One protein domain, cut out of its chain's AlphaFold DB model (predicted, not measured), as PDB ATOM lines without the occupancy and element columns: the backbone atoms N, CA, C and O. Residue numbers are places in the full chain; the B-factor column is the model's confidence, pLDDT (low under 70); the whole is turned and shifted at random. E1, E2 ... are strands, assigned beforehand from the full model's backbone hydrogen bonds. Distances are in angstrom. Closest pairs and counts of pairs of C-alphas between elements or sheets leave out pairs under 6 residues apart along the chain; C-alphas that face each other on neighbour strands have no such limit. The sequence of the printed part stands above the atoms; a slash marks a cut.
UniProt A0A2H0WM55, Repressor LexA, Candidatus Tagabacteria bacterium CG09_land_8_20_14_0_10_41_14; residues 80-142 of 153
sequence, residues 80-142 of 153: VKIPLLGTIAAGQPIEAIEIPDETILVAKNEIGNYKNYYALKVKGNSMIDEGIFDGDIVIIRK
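What this domain is: This is residues 80 to 142 of the 153 residues of the protein "Repressor LexA" of Candidatus Tagabacteria bacterium CG09_land_8_20_14_0_10_41_14 (UniProt A0A2H0WM55). Little of this domain is regular: two hairpins, E1 with E2 and E3 with E4, join through E1 and E3 into one small sheet, strongly twisted and curled like part of a barrel. The mixed sheet runs E2, E1, E3, E4. The printed part has 63 residues, four strands in the order E1 E2 E3 E4 and no named helix; the class is all strand, with only 25 residues in named elements. It is compact, radius of gyration of the C-alphas 12.1 A, spanning 30 by 26 by 18 A.

Where its parts are: E1, residues 80 to 88, starts at C-alpha 80 (47.244, 77.511, 94.363), measures 22.1 A and bends by 57 degrees at residue 85. E3, residues 117 to 122, measures 16.1 A. E2 is residues 103 to 107, 13.1 A; E4 is residues 137 to 141, 13.3 A, ending at C-alpha 141 (43.554, 64.277, 98.155).

How they stand to each other: Inner strands E1 and E3 are parallel; N 85 and O 119, 2.9 A, are within hydrogen-bond range. Edge strand E2 is antiparallel to E1, with N 82 and O 104 at 2.9 A. Edge strand E4 is antiparallel to E3, with N 120 and O 138 at 2.9 A.

The domain as a whole: The printed part has no cut. Links E1 to E2 and E3 to E4 are long. pLDDT is under 70 at 23 residues, among them 88 to 101.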
ATOM      1  N   VAL A  80      48.573  78.026  94.699       83.12
ATOM      2  CA  VAL A  80      47.244  77.511  94.363       83.12
ATOM      3  C   VAL A  80      46.341  77.705  95.570       83.12
ATOM      4  O   VAL A  80      46.764  77.473  96.699       83.12
ATOM      5  N   LYS A  81      45.108  78.152  95.321       85.44
ATOM      6  CA  LYS A  81      44.066  78.223  96.344       85.44
ATOM      7  C   LYS A  81      43.443  76.841  96.505       85.44
ATOM      8  O   LYS A  81      43.000  76.264  95.507       85.44
ATOM      9  N   ILE A  82      43.426  76.326  97.726       86.50
ATOM     10  CA  ILE A  82      42.773  75.063  98.082       86.50
ATOM     11  C   ILE A  82      41.619  75.378  99.035       86.50
ATOM     12  O   ILE A  82      41.847  76.113  99.996       86.50
ATOM     13  N   PRO A  83      40.402  74.866  98.778       86.00
ATOM     14  CA  PRO A  83      39.260  75.101  99.655       86.00
ATOM     15  C   PRO A  83      39.467  74.411 101.006       86.00
ATOM     16  O   PRO A  83      39.832  73.232 101.048       86.00
ATOM     17  N   LEU A  84      39.227  75.145 102.090       84.00
ATOM     18  CA  LEU A  84      39.154  74.618 103.447       84.00
ATOM     19  C   LEU A  84      37.705  74.177 103.695       84.00
ATOM     20  O   LEU A  84      36.806  75.006 103.726       84.00
ATOM     21  N   LEU A  85      37.468  72.868 103.802       77.56
ATOM     22  CA  LEU A  85      36.113  72.290 103.837       77.56
ATOM     23  C   LEU A  85      35.568  72.049 105.253       77.56
ATOM     24  O   LEU A  85      34.542  71.394 105.402       77.56
ATOM     25  N   GLY A  86      36.243  72.556 106.283       74.31
ATOM     26  CA  GLY A  86      35.780  72.476 107.668       74.31
ATOM     27  C   GLY A  86      36.831  71.915 108.617       74.31
ATOM     28  O   GLY A  86      38.036  71.955 108.345       74.31
ATOM     29  N   THR A  87      36.364  71.401 109.752       71.44
ATOM     30  CA  THR A  87      37.212  70.872 110.822       71.44
ATOM     31  C   THR A  87      37.077  69.364 110.975       71.44
ATOM     32  O   THR A  87      35.985  68.822 110.821       71.44
ATOM     33  N   ILE A  88      38.171  68.690 111.323       69.75
ATOM     34  CA  ILE A  88      38.163  67.275 111.703       69.75
ATOM     35  C   ILE A  88      38.316  67.161 113.223       69.75
ATOM     36  O   ILE A  88      39.287  67.661 113.789       69.75
ATOM     37  N   ALA A  89      37.345  66.513 113.867       62.38
ATOM     38  CA  ALA A  89      37.422  66.061 115.254       62.38
ATOM     39  C   ALA A  89      37.434  64.526 115.247       62.38
ATOM     40  O   ALA A  89      36.663  63.898 114.519       62.38
ATOM     41  N   ALA A  90      38.332  63.902 116.007       57.16
ATOM     42  CA  ALA A  90      38.414  62.446 116.036       57.16
ATOM     43  C   ALA A  90      37.190  61.841 116.744       57.16
ATOM     44  O   ALA A  90      36.860  62.231 117.861       57.16
ATOM     45  N   GLY A  91      36.553  60.851 116.110       50.91
ATOM     46  CA  GLY A  91      35.564  59.977 116.754       50.91
ATOM     47  C   GLY A  91      34.087  60.269 116.471       50.91
ATOM     48  O   GLY A  91      33.248  59.477 116.892       50.91
ATOM     49  N   GLN A  92      33.739  61.324 115.730       48.84
ATOM     50  CA  GLN A  92      32.362  61.559 115.275       48.84
ATOM     51  C   GLN A  92      32.308  61.904 113.778       48.84
ATOM     52  O   GLN A  92      33.301  62.388 113.228       48.84
ATOM     53  N   PRO A  93      31.184  61.617 113.087       50.47
ATOM     54  CA  PRO A  93      30.986  62.036 111.705       50.47
ATOM     55  C   PRO A  93      31.210  63.541 111.553       50.47
ATOM     56  O   PRO A  93      30.946  64.314 112.466       50.47
ATOM     57  N   ILE A  94      31.695  63.930 110.377       53.47
ATOM     58  CA  ILE A  94      32.044  65.302 110.008       53.47
ATOM     59  C   ILE A  94      30.850  66.226 110.300       53.47
ATOM     60  O   ILE A  94      29.856  66.190 109.576       53.47
ATOM     61  N   GLU A  95      30.957  67.089 111.311       49.88
ATOM     62  CA  GLU A  95      30.124  68.288 111.384       49.88
ATOM     63  C   GLU A  95      30.647  69.246 110.313       49.88
ATOM     64  O   GLU A  95      31.547  70.058 110.534       49.88
ATOM     65  N   ALA A  96      30.145  69.062 109.092       47.75
ATOM     66  CA  ALA A  96      30.436  69.917 107.954       47.75
ATOM     67  C   ALA A  96      29.757  71.269 108.181       47.75
ATOM     68  O   ALA A  96      28.702  71.561 107.623       47.75
ATOM     69  N   ILE A  97      30.351  72.103 109.030       50.84
ATOM     70  CA  ILE A  97      30.069  73.530 109.003       50.84
ATOM     71  C   ILE A  97      30.802  74.042 107.766       50.84
ATOM     72  O   ILE A  97      32.001  74.320 107.803       50.84
ATOM     73  N   GLU A  98      30.091  74.064 106.638       50.59
ATOM     74  CA  GLU A  98      30.532  74.721 105.413       50.59
ATOM     75  C   GLU A  98      30.681  76.212 105.720       50.59
ATOM     76  O   GLU A  98      29.727  76.977 105.616       50.59
ATOM     77  N   ILE A  99      31.867  76.636 106.157       54.56
ATOM     78  CA  ILE A  99      32.217  78.053 106.153       54.56
ATOM     79  C   ILE A  99      32.492  78.380 104.681       54.56
ATOM     80  O   ILE A  99      33.488  77.893 104.134       54.56
ATOM     81  N   PRO A 100      31.616  79.129 103.991       54.09
ATOM     82  CA  PRO A 100      31.828  79.423 102.587       54.09
ATOM     83  C   PRO A 100      33.065  80.323 102.454       54.09
ATOM     84  O   PRO A 100      33.251  81.256 103.231       54.09
ATOM     85  N   ASP A 101      33.902  80.030 101.457       60.47
ATOM     86  CA  ASP A 101      35.006  80.868 100.956       60.47
ATOM     87  C   ASP A 101      36.364  80.872 101.685       60.47
ATOM     88  O   ASP A 101      37.288  81.555 101.223       60.47
ATOM     89  N   GLU A 102      36.591  80.061 102.724       74.00
ATOM     90  CA  GLU A 102      37.945  79.963 103.287       74.00
ATOM     91  C   GLU A 102      38.863  79.120 102.378       74.00
ATOM     92  O   GLU A 102      38.588  77.967 102.031       74.00
ATOM     93  N   THR A 103      39.973  79.715 101.928       81.69
ATOM     94  CA  THR A 103      40.960  79.050 101.065       81.69
ATOM     95  C   THR A 103      42.364  79.236 101.612       81.69
ATOM     96  O   THR A 103      42.740  80.331 102.023       81.69
ATOM     97  N   ILE A 104      43.171  78.179 101.549       85.50
ATOM     98  CA  ILE A 104      44.595  78.240 101.887       85.50
ATOM     99  C   ILE A 104      45.441  78.378 100.622       85.50
ATOM    100  O   ILE A 104      45.075  77.893  99.546       85.50
ATOM    101  N   LEU A 105      46.592  79.034 100.751       85.00
ATOM    102  CA  LEU A 105      47.562  79.203  99.673       85.00
ATOM    103  C   LEU A 105      48.678  78.178  99.826       85.00
ATOM    104  O   LEU A 105      49.400  78.196 100.817       85.00
ATOM    105  N   VAL A 106      48.847  77.317  98.824       83.75
ATOM    106  CA  VAL A 106      49.879  76.270  98.850       83.75
ATOM    107  C   VAL A 106      50.772  76.370  97.629       83.75
ATOM    108  O   VAL A 106      50.328  76.750  96.540       83.75
ATOM    109  N   ALA A 107      52.050  76.034  97.782       81.06
ATOM    110  CA  ALA A 107      52.969  76.020  96.662       81.06
ATOM    111  C   ALA A 107      52.574  74.918  95.667       81.06
ATOM    112  O   ALA A 107      52.523  73.733  95.989       81.06
ATOM    113  N   LYS A 108      52.380  75.283  94.395       74.69
ATOM    114  CA  LYS A 108      52.057  74.323  93.321       74.69
ATOM    115  C   LYS A 108      53.106  73.218  93.120       74.69
ATOM    116  O   LYS A 108      52.835  72.223  92.456       74.69
ATOM    117  N   ASN A 109      54.315  73.398  93.647       70.88
ATOM    118  CA  ASN A 109      55.360  72.378  93.588       70.88
ATOM    119  C   ASN A 109      55.111  71.230  94.584       70.88
ATOM    120  O   ASN A 109      55.586  70.126  94.337       70.88
ATOM    121  N   GLU A 110      54.371  71.482  95.666       69.88
ATOM    122  CA  GLU A 110      54.014  70.485  96.685       69.88
ATOM    123  C   GLU A 110      52.744  69.727  96.292       69.88
ATOM    124  O   GLU A 110      52.584  68.547  96.592       69.88
ATOM    125  N   ILE A 111      51.853  70.388  95.543       70.38
ATOM    126  CA  ILE A 111      50.546  69.853  95.171       70.38
ATOM    127  C   ILE A 111      50.389  69.872  93.657       70.38
ATOM    128  O   ILE A 111      50.238  70.923  93.041       70.38
ATOM    129  N   GLY A 112      50.382  68.677  93.059       69.38
ATOM    130  CA  GLY A 112      50.225  68.485  91.618       69.38
ATOM    131  C   GLY A 112      48.864  68.958  91.083       69.38
ATOM    132  O   GLY A 112      48.637  70.139  90.825       69.38
ATOM    133  N   ASN A 113      47.938  68.027  90.833       72.69
ATOM    134  CA  ASN A 113      46.596  68.383  90.361       72.69
ATOM    135  C   ASN A 113      45.738  68.935  91.514       72.69
ATOM    136  O   ASN A 113      44.926  68.208  92.084       72.69
ATOM    137  N   TYR A 114      45.932  70.214  91.847       70.94
ATOM    138  CA  TYR A 114      45.291  70.921  92.966       70.94
ATOM    139  C   TYR A 114      43.753  70.858  92.971       70.94
ATOM    140  O   TYR A 114      43.152  70.959  94.031       70.94
ATOM    141  N   LYS A 115      43.103  70.607  91.823       74.00
ATOM    142  CA  LYS A 115      41.637  70.442  91.729       74.00
ATOM    143  C   LYS A 115      41.090  69.238  92.502       74.00
ATOM    144  O   LYS A 115      39.890  69.160  92.731       74.00
ATOM    145  N   ASN A 116      41.954  68.290  92.860       81.75
ATOM    146  CA  ASN A 116      41.577  67.093  93.606       81.75
ATOM    147  C   ASN A 116      41.973  67.175  95.084       81.75
ATOM    148  O   ASN A 116      41.990  66.136  95.733       81.75
ATOM    149  N   TYR A 117      42.339  68.345  95.601       84.00
ATOM    150  CA  TYR A 117      42.724  68.511  97.000       84.00
ATOM    151  C   TYR A 117      41.753  69.439  97.724       84.00
ATOM    152  O   TYR A 117      41.189  70.351  97.119       84.00
ATOM    153  N   TYR A 118      41.581  69.195  99.015       84.81
ATOM    154  CA  TYR A 118      40.881  70.063  99.952       84.81
ATOM    155  C   TYR A 118      41.631  70.062 101.282       84.81
ATOM    156  O   TYR A 118      42.380  69.127 101.565       84.81
ATOM    157  N   ALA A 119      41.463  71.111 102.073       85.62
ATOM    158  CA  ALA A 119      42.069  71.219 103.390       85.62
ATOM    159  C   ALA A 119      41.018  71.011 104.484       85.62
ATOM    160  O   ALA A 119      39.848  71.337 104.278       85.62
ATOM    161  N   LEU A 120      41.437  70.502 105.641       83.75
ATOM    162  CA  LEU A 120      40.652  70.486 106.875       83.75
ATOM    163  C   LEU A 120      41.507  71.032 108.018       83.75
ATOM    164  O   LEU A 120      42.715  70.792 108.053       83.75
ATOM    165  N   LYS A 121      40.879  71.746 108.950       80.62
ATOM    166  CA  LYS A 121      41.528  72.216 110.175       80.62
ATOM    167  C   LYS A 121      41.326  71.199 111.296       80.62
ATOM    168  O   LYS A 121      40.207  70.764 111.557       80.62
ATOM    169  N   VAL A 122      42.399  70.795 111.951       79.38
ATOM    170  CA  VAL A 122      42.352  69.852 113.068       79.38
ATOM    171  C   VAL A 122      41.808  70.572 114.292       79.38
ATOM    172  O   VAL A 122      42.231  71.689 114.596       79.38
ATOM    173  N   LYS A 123      40.844  69.944 114.968       74.06
ATOM    174  CA  LYS A 123      40.289  70.424 116.233       74.06
ATOM    175  C   LYS A 123      40.417  69.329 117.294       74.06
ATOM    176  O   LYS A 123      39.795  68.274 117.173       74.06
ATOM    177  N   GLY A 124      41.194  69.598 118.337       71.69
ATOM    178  CA  GLY A 124      41.486  68.693 119.446       71.69
ATOM    179  C   GLY A 124      42.870  68.038 119.383       71.69
ATOM    180  O   GLY A 124      43.626  68.205 118.434       71.69
ATOM    181  N   ASN A 125      43.181  67.259 120.422       66.50
ATOM    182  CA  ASN A 125      44.508  66.675 120.660       66.50
ATOM    183  C   ASN A 125      44.572  65.169 120.347       66.50
ATOM    184  O   ASN A 125      45.422  64.457 120.868       66.50
ATOM    185  N   SER A 126      43.653  64.644 119.542       59.81
ATOM    186  CA  SER A 126      43.510  63.192 119.375       59.81
ATOM    187  C   SER A 126      44.559  62.545 118.455       59.81
ATOM    188  O   SER A 126      44.620  61.324 118.406       59.81
ATOM    189  N   MET A 127      45.370  63.332 117.732       64.00
ATOM    190  CA  MET A 127      46.465  62.855 116.863       64.00
ATOM    191  C   MET A 127      47.842  63.393 117.297       64.00
ATOM    192  O   MET A 127      48.779  63.432 116.496       64.00
ATOM    193  N   ILE A 128      47.987  63.788 118.570       63.34
ATOM    194  CA  ILE A 128      49.257  64.317 119.100       63.34
ATOM    195  C   ILE A 128      50.406  63.313 118.977       63.34
ATOM    196  O   ILE A 128      51.539  63.716 118.730       63.34
ATOM    197  N   ASP A 129      50.107  62.015 119.076       63.41
ATOM    198  CA  ASP A 129      51.093  60.937 118.953       63.41
ATOM    199  C   ASP A 129      51.597  60.772 117.506       63.41
ATOM    200  O   ASP A 129      52.692  60.260 117.282       63.41
ATOM    201  N   GLU A 130      50.837  61.261 116.518       65.75
ATOM    202  CA  GLU A 130      51.251  61.362 115.111       65.75
ATOM    203  C   GLU A 130      51.876  62.733 114.781       65.75
ATOM    204  O   GLU A 130      52.217  63.007 113.629       65.75
ATOM    205  N   GLY A 131      52.051  63.596 115.789       69.50
ATOM    206  CA  GLY A 131      52.597  64.944 115.638       69.50
ATOM    207  C   GLY A 131      51.632  65.945 115.000       69.50
ATOM    208  O   GLY A 131      52.095  66.938 114.445       69.50
ATOM    209  N   ILE A 132      50.320  65.679 115.052       73.19
ATOM    210  CA  ILE A 132      49.271  66.563 114.530       73.19
ATOM    211  C   ILE A 132      48.539  67.211 115.707       73.19
ATOM    212  O   ILE A 132      47.911  66.532 116.525       73.19
ATOM    213  N   PHE A 133      48.603  68.535 115.777       77.12
ATOM    214  CA  PHE A 133      48.118  69.331 116.900       77.12
ATOM    215  C   PHE A 133      46.837  70.102 116.560       77.12
ATOM    216  O   PHE A 133      46.485  70.307 115.397       77.12
ATOM    217  N   ASP A 134      46.129  70.546 117.601       75.56
ATOM    218  CA  ASP A 134      44.983  71.441 117.448       75.56
ATOM    219  C   ASP A 134      45.377  72.700 116.659       75.56
ATOM    220  O   ASP A 134      46.370  73.365 116.959       75.56
ATOM    221  N   GLY A 135      44.592  73.021 115.631       76.81
ATOM    222  CA  GLY A 135      44.849  74.145 114.737       76.81
ATOM    223  C   GLY A 135      45.652  73.809 113.480       76.81
ATOM    224  O   GLY A 135      45.683  74.651 112.576       76.81
ATOM    225  N   ASP A 136      46.217  72.603 113.368       82.38
ATOM    226  CA  ASP A 136      46.933  72.175 112.166       82.38
ATOM    227  C   ASP A 136      46.012  72.094 110.947       82.38
ATOM    228  O   ASP A 136      44.813  71.821 111.042       82.38
ATOM    229  N   ILE A 137      46.581  72.324 109.764       81.94
ATOM    230  CA  ILE A 137      45.854  72.248 108.498       81.94
ATOM    231  C   ILE A 137      46.360  71.048 107.712       81.94
ATOM    232  O   ILE A 137      47.487  71.033 107.214       81.94
ATOM    233  N   VAL A 138      45.491  70.057 107.547       83.69
ATOM    234  CA  VAL A 138      45.779  68.853 106.771       83.69
ATOM    235  C   VAL A 138      45.218  68.984 105.365       83.69
ATOM    236  O   VAL A 138      44.059  69.346 105.162       83.69
ATOM    237  N   ILE A 139      46.047  68.675 104.371       84.81
ATOM    238  CA  ILE A 139      45.669  68.728 102.958       84.81
ATOM    239  C   ILE A 139      45.408  67.310 102.465       84.81
ATOM    240  O   ILE A 139      46.308  66.475 102.403       84.81
ATOM    241  N   ILE A 140      44.173  67.053 102.052       82.56
ATOM    242  CA  ILE A 140      43.690  65.727 101.689       82.56
ATOM    243  C   ILE A 140      43.422  65.668 100.189       82.56
ATOM    244  O   ILE A 140      42.811  66.557  99.595       82.56
ATOM    245  N   ARG A 141      43.865  64.580  99.554       82.25
ATOM    246  CA  ARG A 141      43.554  64.277  98.155       82.25
ATOM    247  C   ARG A 141      42.228  63.524  98.062       82.25
ATOM    248  O   ARG A 141      42.125  62.389  98.517       82.25
ATOM    249  N   LYS A 142      41.247  64.085  97.358       77.06
ATOM    250  CA  LYS A 142      40.002  63.404  96.989       77.06
ATOM    251  C   LYS A 142      40.307  62.210  96.079       77.06
ATOM    252  O   LYS A 142      40.746  62.369  94.935       77.06
TER     253      LYS A 142